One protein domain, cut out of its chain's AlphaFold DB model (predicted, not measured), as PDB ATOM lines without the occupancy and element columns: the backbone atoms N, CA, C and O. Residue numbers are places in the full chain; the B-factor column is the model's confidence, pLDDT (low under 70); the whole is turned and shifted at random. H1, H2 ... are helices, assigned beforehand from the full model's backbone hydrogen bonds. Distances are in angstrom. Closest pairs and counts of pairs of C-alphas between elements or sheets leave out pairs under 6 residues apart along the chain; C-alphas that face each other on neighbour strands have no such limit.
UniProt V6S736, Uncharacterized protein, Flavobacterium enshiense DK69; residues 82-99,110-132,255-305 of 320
ATOM      1  N   ASN A  82     -18.927   6.671 125.802       81.94
ATOM      2  CA  ASN A  82     -18.612   7.094 124.433       81.94
ATOM      3  C   ASN A  82     -19.833   7.079 123.505       81.94
ATOM      4  O   ASN A  82     -19.845   7.783 122.498       81.94
ATOM      5  N   SER A  83     -20.861   6.299 123.837       84.44
ATOM      6  CA  SER A  83     -22.097   6.229 123.063       84.44
ATOM      7  C   SER A  83     -23.060   7.372 123.384       84.44
ATOM      8  O   SER A  83     -24.010   7.567 122.635       84.44
ATOM      9  N   LEU A  84     -22.841   8.162 124.434       87.38
ATOM     10  CA  LEU A  84     -23.672   9.336 124.714       87.38
ATOM     11  C   LEU A  84     -23.333  10.486 123.753       87.38
ATOM     12  O   LEU A  84     -22.156  10.786 123.524       87.38
ATOM     13  N   ARG A  85     -24.343  11.173 123.213       87.88
ATOM     14  CA  ARG A  85     -24.162  12.466 122.522       87.88
ATOM     15  C   ARG A  85     -23.639  13.507 123.514       87.88
ATOM     16  O   ARG A  85     -23.739  13.320 124.717       87.88
ATOM     17  N   ASN A  86     -23.077  14.613 123.028       86.00
ATOM     18  CA  ASN A  86     -22.444  15.614 123.900       86.00
ATOM     19  C   ASN A  86     -23.403  16.182 124.964       86.00
ATOM     20  O   ASN A  86     -23.021  16.246 126.127       86.00
ATOM     21  N   ALA A  87     -24.650  16.492 124.590       87.56
ATOM     22  CA  ALA A  87     -25.682  16.930 125.533       87.56
ATOM     23  C   ALA A  87     -26.033  15.845 126.567       87.56
ATOM     24  O   ALA A  87     -26.015  16.107 127.765       87.56
ATOM     25  N   GLU A  88     -26.286  14.614 126.107       91.25
ATOM     26  CA  GLU A  88     -26.589  13.457 126.968       91.25
ATOM     27  C   GLU A  88     -25.436  13.177 127.946       91.25
ATOM     28  O   GLU A  88     -25.661  12.884 129.112       91.25
ATOM     29  N   PHE A  89     -24.190  13.295 127.485       92.62
ATOM     30  CA  PHE A  89     -22.997  13.085 128.299       92.62
ATOM     31  C   PHE A  89     -22.851  14.145 129.396       92.62
ATOM     32  O   PHE A  89     -22.571  13.798 130.542       92.62
ATOM     33  N   ILE A  90     -23.050  15.425 129.059       93.00
ATOM     34  CA  ILE A  90     -23.026  16.520 130.039       93.00
ATOM     35  C   ILE A  90     -24.131  16.315 131.078       93.00
ATOM     36  O   ILE A  90     -23.854  16.384 132.274       93.00
ATOM     37  N   GLN A  91     -25.358  16.020 130.637       94.50
ATOM     38  CA  GLN A  91     -26.484  15.821 131.547       94.50
ATOM     39  C   GLN A  91     -26.264  14.608 132.459       94.50
ATOM     40  O   GLN A  91     -26.425  14.736 133.667       94.50
ATOM     41  N   PHE A  92     -25.762  13.489 131.922       96.00
ATOM     42  CA  PHE A  92     -25.388  12.320 132.722       96.00
ATOM     43  C   PHE A  92     -24.393  12.683 133.830       96.00
ATOM     44  O   PHE A  92     -24.563  12.278 134.978       96.00
ATOM     45  N   CYS A  93     -23.355  13.458 133.499       94.94
ATOM     46  CA  CYS A  93     -22.356  13.885 134.476       94.94
ATOM     47  C   CYS A  93     -22.977  14.764 135.573       94.94
ATOM     48  O   CYS A  93     -22.638  14.587 136.741       94.94
ATOM     49  N   LYS A  94     -23.901  15.665 135.218       95.06
ATOM     50  CA  LYS A  94     -24.634  16.509 136.178       95.06
ATOM     51  C   LYS A  94     -25.481  15.668 137.119       95.06
ATOM     52  O   LYS A  94     -25.298  15.765 138.331       95.06
ATOM     53  N   ASP A  95     -26.317  14.796 136.567       94.94
ATOM     54  CA  ASP A  95     -27.190  13.908 137.335       94.94
ATOM     55  C   ASP A  95     -26.365  13.037 138.298       94.94
ATOM     56  O   ASP A  95     -26.681  12.930 139.485       94.94
ATOM     57  N   PHE A  96     -25.242  12.490 137.817       93.31
ATOM     58  CA  PHE A  96     -24.300  11.726 138.634       93.31
ATOM     59  C   PHE A  96     -23.727  12.564 139.785       93.31
ATOM     60  O   PHE A  96     -23.760  12.130 140.936       93.31
ATOM     61  N   THR A  97     -23.239  13.781 139.514       91.19
ATOM     62  CA  THR A  97     -22.716  14.658 140.576       91.19
ATOM     63  C   THR A  97     -23.786  15.077 141.582       91.19
ATOM     64  O   THR A  97     -23.474  15.202 142.764       91.19
ATOM     65  N   SER A  98     -25.043  15.249 141.166       90.06
ATOM     66  CA  SER A  98     -26.152  15.558 142.073       90.06
ATOM     67  C   SER A  98     -26.459  14.396 143.020       90.06
ATOM     68  O   SER A  98     -26.586  14.618 144.222       90.06
ATOM     69  N   ILE A  99     -26.487  13.158 142.514       88.06
ATOM     70  CA  ILE A  99     -26.641  11.947 143.342       88.06
ATOM     71  C   ILE A  99     -25.503  11.848 144.367       88.06
ATOM     72  O   ILE A  99     -25.736  11.632 145.557       88.06
ATOM     73  N   LEU A 110     -13.513  12.333 148.428       77.06
ATOM     74  CA  LEU A 110     -14.668  12.320 147.525       77.06
ATOM     75  C   LEU A 110     -15.075  13.737 147.129       77.06
ATOM     76  O   LEU A 110     -15.356  13.967 145.957       77.06
ATOM     77  N   GLN A 111     -15.040  14.682 148.074       81.94
ATOM     78  CA  GLN A 111     -15.334  16.090 147.802       81.94
ATOM     79  C   GLN A 111     -14.387  16.671 146.745       81.94
ATOM     80  O   GLN A 111     -14.846  17.260 145.774       81.94
ATOM     81  N   ILE A 112     -13.075  16.427 146.861       82.69
ATOM     82  CA  ILE A 112     -12.086  16.901 145.876       82.69
ATOM     83  C   ILE A 112     -12.422  16.414 144.459       82.69
ATOM     84  O   ILE A 112     -12.336  17.182 143.498       82.69
ATOM     85  N   GLN A 113     -12.782  15.136 144.325       81.31
ATOM     86  CA  GLN A 113     -13.087  14.531 143.029       81.31
ATOM     87  C   GLN A 113     -14.427  15.018 142.471       81.31
ATOM     88  O   GLN A 113     -14.546  15.280 141.275       81.31
ATOM     89  N   HIS A 114     -15.422  15.192 143.342       87.38
ATOM     90  CA  HIS A 114     -16.715  15.775 142.998       87.38
ATOM     91  C   HIS A 114     -16.569  17.217 142.496       87.38
ATOM     92  O   HIS A 114     -17.030  17.531 141.398       87.38
ATOM     93  N   ASP A 115     -15.810  18.054 143.204       88.19
ATOM     94  CA  ASP A 115     -15.532  19.436 142.801       88.19
ATOM     95  C   ASP A 115     -14.756  19.503 141.477       88.19
ATOM     96  O   ASP A 115     -14.993  20.380 140.641       88.19
ATOM     97  N   ALA A 116     -13.814  18.576 141.262       87.62
ATOM     98  CA  ALA A 116     -13.091  18.463 139.997       87.62
ATOM     99  C   ALA A 116     -14.031  18.121 138.834       87.62
ATOM    100  O   ALA A 116     -13.907  18.708 137.753       87.62
ATOM    101  N   MET A 117     -14.997  17.228 139.065       91.75
ATOM    102  CA  MET A 117     -16.025  16.886 138.087       91.75
ATOM    103  C   MET A 117     -16.934  18.084 137.786       91.75
ATOM    104  O   MET A 117     -17.144  18.387 136.615       91.75
ATOM    105  N   ILE A 118     -17.391  18.830 138.801       92.94
ATOM    106  CA  ILE A 118     -18.209  20.045 138.619       92.94
ATOM    107  C   ILE A 118     -17.482  21.097 137.775       92.94
ATOM    108  O   ILE A 118     -18.058  21.630 136.825       92.94
ATOM    109  N   ARG A 119     -16.205  21.379 138.071       90.25
ATOM    110  CA  ARG A 119     -15.411  22.324 137.265       90.25
ATOM    111  C   ARG A 119     -15.353  21.893 135.800       90.25
ATOM    112  O   ARG A 119     -15.576  22.707 134.907       90.25
ATOM    113  N   LYS A 120     -15.128  20.600 135.551       90.06
ATOM    114  CA  LYS A 120     -15.073  20.044 134.195       90.06
ATOM    115  C   LYS A 120     -16.439  20.071 133.493       90.06
ATOM    116  O   LYS A 120     -16.480  20.310 132.290       90.06
ATOM    117  N   ILE A 121     -17.546  19.876 134.219       92.88
ATOM    118  CA  ILE A 121     -18.910  20.025 133.685       92.88
ATOM    119  C   ILE A 121     -19.105  21.460 133.187       92.88
ATOM    120  O   ILE A 121     -19.521  21.641 132.048       92.88
ATOM    121  N   SER A 122     -18.733  22.458 133.992       89.38
ATOM    122  CA  SER A 122     -18.848  23.878 133.628       89.38
ATOM    123  C   SER A 122     -18.002  24.247 132.396       89.38
ATOM    124  O   SER A 122     -18.495  24.904 131.474       89.38
ATOM    125  N   GLU A 123     -16.757  23.746 132.315       87.50
ATOM    126  CA  GLU A 123     -15.912  23.875 131.111       87.50
ATOM    127  C   GLU A 123     -16.633  23.313 129.871       87.50
ATOM    128  O   GLU A 123     -16.722  23.968 128.833       87.50
ATOM    129  N   MET A 124     -17.179  22.098 129.975       87.00
ATOM    130  CA  MET A 124     -17.823  21.412 128.856       87.00
ATOM    131  C   MET A 124     -19.176  22.016 128.461       87.00
ATOM    132  O   MET A 124     -19.483  22.052 127.271       87.00
ATOM    133  N   GLU A 125     -19.976  22.503 129.411       88.31
ATOM    134  CA  GLU A 125     -21.221  23.237 129.138       88.31
ATOM    135  C   GLU A 125     -20.944  24.519 128.360       88.31
ATOM    136  O   GLU A 125     -21.652  24.821 127.398       88.31
ATOM    137  N   THR A 126     -19.884  25.234 128.734       81.69
ATOM    138  CA  THR A 126     -19.425  26.417 128.006       81.69
ATOM    139  C   THR A 126     -19.071  26.036 126.569       81.69
ATOM    140  O   THR A 126     -19.678  26.555 125.637       81.69
ATOM    141  N   MET A 127     -18.205  25.034 126.370       79.00
ATOM    142  CA  MET A 127     -17.846  24.547 125.030       79.00
ATOM    143  C   MET A 127     -19.060  24.089 124.203       79.00
ATOM    144  O   MET A 127     -19.098  24.323 122.998       79.00
ATOM    145  N   PHE A 128     -20.048  23.438 124.827       79.94
ATOM    146  CA  PHE A 128     -21.256  22.964 124.149       79.94
ATOM    147  C   PHE A 128     -22.150  24.121 123.679       79.94
ATOM    148  O   PHE A 128     -22.637  24.093 122.545       79.94
ATOM    149  N   LYS A 129     -22.317  25.174 124.490       71.62
ATOM    150  CA  LYS A 129     -23.060  26.383 124.086       71.62
ATOM    151  C   LYS A 129     -22.458  27.022 122.836       71.62
ATOM    152  O   LYS A 129     -23.202  27.344 121.919       71.62
ATOM    153  N   ASN A 130     -21.132  27.078 122.730       63.44
ATOM    154  CA  ASN A 130     -20.454  27.673 121.570       63.44
ATOM    155  C   ASN A 130     -20.514  26.819 120.294       63.44
ATOM    156  O   ASN A 130     -20.146  27.292 119.224       63.44
ATOM    157  N   THR A 131     -20.952  25.556 120.384       59.91
ATOM    158  CA  THR A 131     -21.279  24.743 119.195       59.91
ATOM    159  C   THR A 131     -22.700  24.985 118.672       59.91
ATOM    160  O   THR A 131     -23.056  24.468 117.616       59.91
ATOM    161  N   THR A 132     -23.505  25.771 119.393       55.31
ATOM    162  CA  THR A 132     -24.819  26.271 118.953       55.31
ATOM    163  C   THR A 132     -24.605  27.591 118.191       55.31
ATOM    164  O   THR A 132     -23.661  28.304 118.534       55.31
ATOM    165  N   LYS A 255     -13.663  16.429 122.502       78.25
ATOM    166  CA  LYS A 255     -13.244  15.026 122.630       78.25
ATOM    167  C   LYS A 255     -12.176  14.830 123.715       78.25
ATOM    168  O   LYS A 255     -12.287  13.890 124.494       78.25
ATOM    169  N   SER A 256     -11.178  15.713 123.794       82.44
ATOM    170  CA  SER A 256     -10.162  15.674 124.857       82.44
ATOM    171  C   SER A 256     -10.797  15.834 126.237       82.44
ATOM    172  O   SER A 256     -10.556  15.023 127.128       82.44
ATOM    173  N   LYS A 257     -11.695  16.817 126.390       85.56
ATOM    174  CA  LYS A 257     -12.393  17.068 127.659       85.56
ATOM    175  C   LYS A 257     -13.303  15.912 128.073       85.56
ATOM    176  O   LYS A 257     -13.343  15.575 129.252       85.56
ATOM    177  N   ARG A 258     -13.955  15.239 127.116       88.81
ATOM    178  CA  ARG A 258     -14.688  13.988 127.385       88.81
ATOM    179  C   ARG A 258     -13.776  12.902 127.941       88.81
ATOM    180  O   ARG A 258     -14.153  12.261 128.913       88.81
ATOM    181  N   ASN A 259     -12.593  12.702 127.364       87.75
ATOM    182  CA  ASN A 259     -11.659  11.680 127.846       87.75
ATOM    183  C   ASN A 259     -11.184  11.975 129.277       87.75
ATOM    184  O   ASN A 259     -11.161  11.072 130.111       87.75
ATOM    185  N   GLU A 260     -10.866  13.239 129.577       89.06
ATOM    186  CA  GLU A 260     -10.538  13.684 130.938       89.06
ATOM    187  C   GLU A 260     -11.702  13.413 131.909       89.06
ATOM    188  O   GLU A 260     -11.505  12.808 132.963       89.06
ATOM    189  N   MET A 261     -12.927  13.795 131.529       90.62
ATOM    190  CA  MET A 261     -14.135  13.587 132.334       90.62
ATOM    191  C   MET A 261     -14.424  12.104 132.593       90.62
ATOM    192  O   MET A 261     -14.785  11.727 133.704       90.62
ATOM    193  N   VAL A 262     -14.244  11.245 131.585       90.31
ATOM    194  CA  VAL A 262     -14.425   9.791 131.715       90.31
ATOM    195  C   VAL A 262     -13.484   9.218 132.779       90.31
ATOM    196  O   VAL A 262     -13.908   8.379 133.574       90.31
ATOM    197  N   SER A 263     -12.234   9.690 132.842       88.75
ATOM    198  CA  SER A 263     -11.294   9.272 133.890       88.75
ATOM    199  C   SER A 263     -11.790   9.674 135.281       88.75
ATOM    200  O   SER A 263     -11.842   8.830 136.173       88.75
ATOM    201  N   ILE A 264     -12.213  10.933 135.445       88.81
ATOM    202  CA  ILE A 264     -12.734  11.464 136.716       88.81
ATOM    203  C   ILE A 264     -13.966  10.670 137.174       88.81
ATOM    204  O   ILE A 264     -14.051  10.269 138.335       88.81
ATOM    205  N   TYR A 265     -14.890  10.377 136.255       91.62
ATOM    206  CA  TYR A 265     -16.078   9.569 136.532       91.62
ATOM    207  C   TYR A 265     -15.722   8.172 137.056       91.62
ATOM    208  O   TYR A 265     -16.255   7.739 138.081       91.62
ATOM    209  N   TYR A 266     -14.820   7.452 136.379       88.94
ATOM    210  CA  TYR A 266     -14.460   6.100 136.807       88.94
ATOM    211  C   TYR A 266     -13.693   6.095 138.127       88.94
ATOM    212  O   TYR A 266     -13.860   5.164 138.917       88.94
ATOM    213  N   ASP A 267     -12.891   7.121 138.404       85.19
ATOM    214  CA  ASP A 267     -12.238   7.255 139.703       85.19
ATOM    215  C   ASP A 267     -13.260   7.525 140.814       85.19
ATOM    216  O   ASP A 267     -13.222   6.839 141.836       85.19
ATOM    217  N   LEU A 268     -14.247   8.400 140.593       86.25
ATOM    218  CA  LEU A 268     -15.372   8.584 141.518       86.25
ATOM    219  C   LEU A 268     -16.132   7.277 141.768       86.25
ATOM    220  O   LEU A 268     -16.386   6.936 142.920       86.25
ATOM    221  N   CYS A 269     -16.420   6.493 140.726       86.31
ATOM    222  CA  CYS A 269     -17.064   5.186 140.881       86.31
ATOM    223  C   CYS A 269     -16.236   4.222 141.751       86.31
ATOM    224  O   CYS A 269     -16.796   3.513 142.593       86.31
ATOM    225  N   LYS A 270     -14.904   4.206 141.589       83.38
ATOM    226  CA  LYS A 270     -14.008   3.398 142.436       83.38
ATOM    227  C   LYS A 270     -14.061   3.852 143.890       83.38
ATOM    228  O   LYS A 270     -14.149   3.000 144.770       83.38
ATOM    229  N   TYR A 271     -14.024   5.162 144.149       79.69
ATOM    230  CA  TYR A 271     -14.132   5.679 145.512       79.69
ATOM    231  C   TYR A 271     -15.488   5.330 146.132       79.69
ATOM    232  O   TYR A 271     -15.507   4.773 147.223       79.69
ATOM    233  N   LEU A 272     -16.603   5.564 145.433       81.06
ATOM    234  CA  LEU A 272     -17.948   5.210 145.908       81.06
ATOM    235  C   LEU A 272     -18.057   3.720 146.260       81.06
ATOM    236  O   LEU A 272     -18.510   3.373 147.348       81.06
ATOM    237  N   SER A 273     -17.555   2.848 145.380       80.06
ATOM    238  CA  SER A 273     -17.535   1.398 145.610       80.06
ATOM    239  C   SER A 273     -16.634   1.002 146.787       80.06
ATOM    240  O   SER A 273     -16.927   0.056 147.506       80.06
ATOM    241  N   ALA A 274     -15.519   1.704 147.004       77.00
ATOM    242  CA  ALA A 274     -14.653   1.451 148.153       77.00
ATOM    243  C   ALA A 274     -15.313   1.903 149.466       77.00
ATOM    244  O   ALA A 274     -15.240   1.195 150.471       77.00
ATOM    245  N   PHE A 275     -15.978   3.058 149.467       72.69
ATOM    246  CA  PHE A 275     -16.635   3.595 150.656       72.69
ATOM    247  C   PHE A 275     -17.880   2.815 151.062       72.69
ATOM    248  O   PHE A 275     -18.092   2.650 152.260       72.69
ATOM    249  N   SER A 276     -18.645   2.260 150.120       72.50
ATOM    250  CA  SER A 276     -19.764   1.374 150.466       72.50
ATOM    251  C   SER A 276     -19.313   0.109 151.198       72.50
ATOM    252  O   SER A 276     -20.030  -0.393 152.059       72.50
ATOM    253  N   VAL A 277     -18.095  -0.374 150.927       73.06
ATOM    254  CA  VAL A 277     -17.495  -1.509 151.644       73.06
ATOM    255  C   VAL A 277     -16.998  -1.106 153.031       73.06
ATOM    256  O   VAL A 277     -17.147  -1.867 153.986       73.06
ATOM    257  N   VAL A 278     -16.383   0.074 153.152       68.75
ATOM    258  CA  VAL A 278     -15.805   0.552 154.420       68.75
ATOM    259  C   VAL A 278     -16.886   1.050 155.386       68.75
ATOM    260  O   VAL A 278     -16.719   0.922 156.598       68.75
ATOM    261  N   GLN A 279     -17.992   1.596 154.874       65.62
ATOM    262  CA  GLN A 279     -19.076   2.174 155.669       65.62
ATOM    263  C   GLN A 279     -20.464   1.713 155.165       65.62
ATOM    264  O   GLN A 279     -21.242   2.506 154.635       65.62
ATOM    265  N   PRO A 280     -20.816   0.425 155.341       61.66
ATOM    266  CA  PRO A 280     -22.032  -0.160 154.763       61.66
ATOM    267  C   PRO A 280     -23.346   0.354 155.377       61.66
ATOM    268  O   PRO A 280     -24.395   0.243 154.755       61.66
ATOM    269  N   THR A 281     -23.313   0.906 156.596       56.91
ATOM    270  CA  THR A 281     -24.489   1.475 157.286       56.91
ATOM    271  C   THR A 281     -24.610   2.990 157.133       56.91
ATOM    272  O   THR A 281     -25.517   3.588 157.708       56.91
ATOM    273  N   SER A 282     -23.686   3.628 156.412       58.19
ATOM    274  CA  SER A 282     -23.782   5.041 156.052       58.19
ATOM    275  C   SER A 282     -24.208   5.187 154.590       58.19
ATOM    276  O   SER A 282     -24.399   4.206 153.879       58.19
ATOM    277  N   TRP A 283     -24.367   6.437 154.159       58.62
ATOM    278  CA  TRP A 283     -24.732   6.931 152.826       58.62
ATOM    279  C   TRP A 283     -24.428   6.051 151.582       58.62
ATOM    280  O   TRP A 283     -25.198   6.089 150.625       58.62
ATOM    281  N   GLY A 284     -23.369   5.233 151.571       58.41
ATOM    282  CA  GLY A 284     -22.871   4.518 150.390       58.41
ATOM    283  C   GLY A 284     -23.827   3.505 149.741       58.41
ATOM    284  O   GLY A 284     -23.775   3.347 148.523       58.41
ATOM    285  N   GLY A 285     -24.711   2.842 150.496       62.97
ATOM    286  CA  GLY A 285     -25.647   1.850 149.931       62.97
ATOM    287  C   GLY A 285     -26.726   2.476 149.037       62.97
ATOM    288  O   GLY A 285     -26.906   2.079 147.885       62.97
ATOM    289  N   ASN A 286     -27.392   3.525 149.532       74.31
ATOM    290  CA  ASN A 286     -28.433   4.230 148.774       74.31
ATOM    291  C   ASN A 286     -27.850   4.951 147.552       74.31
ATOM    292  O   ASN A 286     -28.427   4.901 146.470       74.31
ATOM    293  N   THR A 287     -26.660   5.544 147.682       79.00
ATOM    294  CA  THR A 287     -25.990   6.232 146.569       79.00
ATOM    295  C   THR A 287     -25.632   5.288 145.429       79.00
ATOM    296  O   THR A 287     -25.829   5.639 144.269       79.00
ATOM    297  N   ILE A 288     -25.142   4.076 145.717       82.00
ATOM    298  CA  ILE A 288     -24.844   3.107 144.653       82.00
ATOM    299  C   ILE A 288     -26.125   2.663 143.947       82.00
ATOM    300  O   ILE A 288     -26.133   2.549 142.720       82.00
ATOM    301  N   HIS A 289     -27.217   2.465 144.686       83.69
ATOM    302  CA  HIS A 289     -28.509   2.141 144.090       83.69
ATOM    303  C   HIS A 289     -29.018   3.255 143.156       83.69
ATOM    304  O   HIS A 289     -29.441   2.979 142.030       83.69
ATOM    305  N   GLU A 290     -28.928   4.514 143.585       86.50
ATOM    306  CA  GLU A 290     -29.300   5.681 142.779       86.50
ATOM    307  C   GLU A 290     -28.417   5.819 141.529       86.50
ATOM    308  O   GLU A 290     -28.933   5.977 140.422       86.50
ATOM    309  N   VAL A 291     -27.095   5.664 141.669       90.00
ATOM    310  CA  VAL A 291     -26.153   5.664 140.536       90.00
ATOM    311  C   VAL A 291     -26.478   4.540 139.551       90.00
ATOM    312  O   VAL A 291     -26.498   4.762 138.341       90.00
ATOM    313  N   ASN A 292     -26.771   3.335 140.041       90.50
ATOM    314  CA  ASN A 292     -27.140   2.203 139.193       90.50
ATOM    315  C   ASN A 292     -28.457   2.437 138.457       90.50
ATOM    316  O   ASN A 292     -28.583   2.070 137.286       90.50
ATOM    317  N   THR A 293     -29.414   3.088 139.114       90.75
ATOM    318  CA  THR A 293     -30.677   3.498 138.497       90.75
ATOM    319  C   THR A 293     -30.434   4.501 137.370       90.75
ATOM    320  O   THR A 293     -30.910   4.277 136.254       90.75
ATOM    321  N   LEU A 294     -29.620   5.534 137.608       93.19
ATOM    322  CA  LEU A 294     -29.218   6.509 136.589       93.19
ATOM    323  C   LEU A 294     -28.537   5.830 135.389       93.19
ATOM    324  O   LEU A 294     -28.899   6.061 134.236       93.19
ATOM    325  N   ILE A 295     -27.569   4.950 135.649       92.75
ATOM    326  CA  ILE A 295     -26.844   4.215 134.603       92.75
ATOM    327  C   ILE A 295     -27.804   3.385 133.751       92.75
ATOM    328  O   ILE A 295     -27.705   3.390 132.522       92.75
ATOM    329  N   ASN A 296     -28.758   2.701 134.381       92.31
ATOM    330  CA  ASN A 296     -29.751   1.911 133.666       92.31
ATOM    331  C   ASN A 296     -30.629   2.789 132.764       92.31
ATOM    332  O   ASN A 296     -30.848   2.424 131.611       92.31
ATOM    333  N   GLN A 297     -31.070   3.958 133.239       91.81
ATOM    334  CA  GLN A 297     -31.850   4.906 132.435       91.81
ATOM    335  C   GLN A 297     -31.084   5.359 131.182       91.81
ATOM    336  O   GLN A 297     -31.600   5.263 130.069       91.81
ATOM    337  N   TYR A 298     -29.823   5.771 131.329       93.56
ATOM    338  CA  TYR A 298     -29.010   6.212 130.192       93.56
ATOM    339  C   TYR A 298     -28.627   5.066 129.243       93.56
ATOM    340  O   TYR A 298     -28.581   5.260 128.027       93.56
ATOM    341  N   ASN A 299     -28.422   3.847 129.754       90.62
ATOM    342  CA  ASN A 299     -28.243   2.666 128.906       90.62
ATOM    343  C   ASN A 299     -29.494   2.387 128.053       90.62
ATOM    344  O   ASN A 299     -29.353   2.059 126.875       90.62
ATOM    345  N   GLN A 300     -30.707   2.577 128.591       89.88
ATOM    346  CA  GLN A 300     -31.939   2.451 127.800       89.88
ATOM    347  C   GLN A 300     -32.027   3.505 126.691       89.88
ATOM    348  O   GLN A 300     -32.402   3.171 125.569       89.88
ATOM    349  N   VAL A 301     -31.600   4.747 126.947       88.44
ATOM    350  CA  VAL A 301     -31.511   5.793 125.910       88.44
ATOM    351  C   VAL A 301     -30.562   5.373 124.777       88.44
ATOM    352  O   VAL A 301     -30.901   5.488 123.595       88.44
ATOM    353  N   ILE A 302     -29.389   4.825 125.116       87.19
ATOM    354  CA  ILE A 302     -28.412   4.331 124.131       87.19
ATOM    355  C   ILE A 302     -29.004   3.177 123.297       87.19
ATOM    356  O   ILE A 302     -28.884   3.169 122.066       87.19
ATOM    357  N   VAL A 303     -29.658   2.210 123.946       86.62
ATOM    358  CA  VAL A 303     -30.262   1.042 123.282       86.62
ATOM    359  C   VAL A 303     -31.438   1.451 122.391       86.62
ATOM    360  O   VAL A 303     -31.490   1.049 121.227       86.62
ATOM    361  N   GLY A 304     -32.335   2.309 122.881       82.38
ATOM    362  CA  GLY A 304     -33.461   2.836 122.105       82.38
ATOM    363  C   GLY A 304     -33.006   3.514 120.811       82.38
ATOM    364  O   GLY A 304     -33.588   3.315 119.751       82.38
ATOM    365  N   ARG A 305     -31.876   4.226 120.842       84.69
ATOM    366  CA  ARG A 305     -31.321   4.845 119.632       84.69
ATOM    367  C   ARG A 305     -30.713   3.839 118.651       84.69
ATOM    368  O   ARG A 305     -30.855   3.996 117.442       84.69
TER     369      ARG A 305
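This is residues 82 to 99, 110 to 132 and 255 to 305 of the 320 residues of an uncharacterized protein of Flavobacterium enshiense DK69 (UniProt V6S736). H3, the longest helix, and H4 form a V-shaped hairpin, joined near their link; with H1 and H2 they make a four-helix up-and-down bundle, each helix running against the one before. The printed part has 92 residues, 80 of them in the four named helices H1, H2, H3 and H4 in chain order, with no named strand; its class is all helix, and it is compact, with a radius of gyration of the C-alphas of 13.9 A and spans of 46 by 32 by 18 A.

Find C-alpha 255 at (-13.244, 15.026, 122.630); from there H3 runs 35.0 A to residue 278. H4, residues 284 to 305, runs 31.9 A to (-31.321, 4.845, 119.632). H2 is residues 110 to 129, 28.6 A; H1 is residues 86 to 99, 20.2 A.

H3 touches H2, closest C-alphas Ile 264 and Met 117, 6.5 A, at a shallow tilt of 26 degrees, opposite ways. H3 touches H4 with residues 272 to 276 alone, closest C-alphas Ser 276 and Gly 284, 4.4 A, at 37 degrees, only just steep. H1 touches H2, closest C-alphas Ile 90 and Ile 121, 6.5 A, and H4, Ile 99 and Thr 287, 6.6 A; H2 and H4 are apart. Every O i to N i+4 pair is within hydrogen-bond range in H1, H2 and H4, 19 of 20 in H3.

Look across the cuts: C-alphas 99 and 110 are 12.7 A apart, 132 and 255 16.6 A. The H3 to H4 link is tight. Residues 130 to 132 and 278 to 285 have pLDDT under 70.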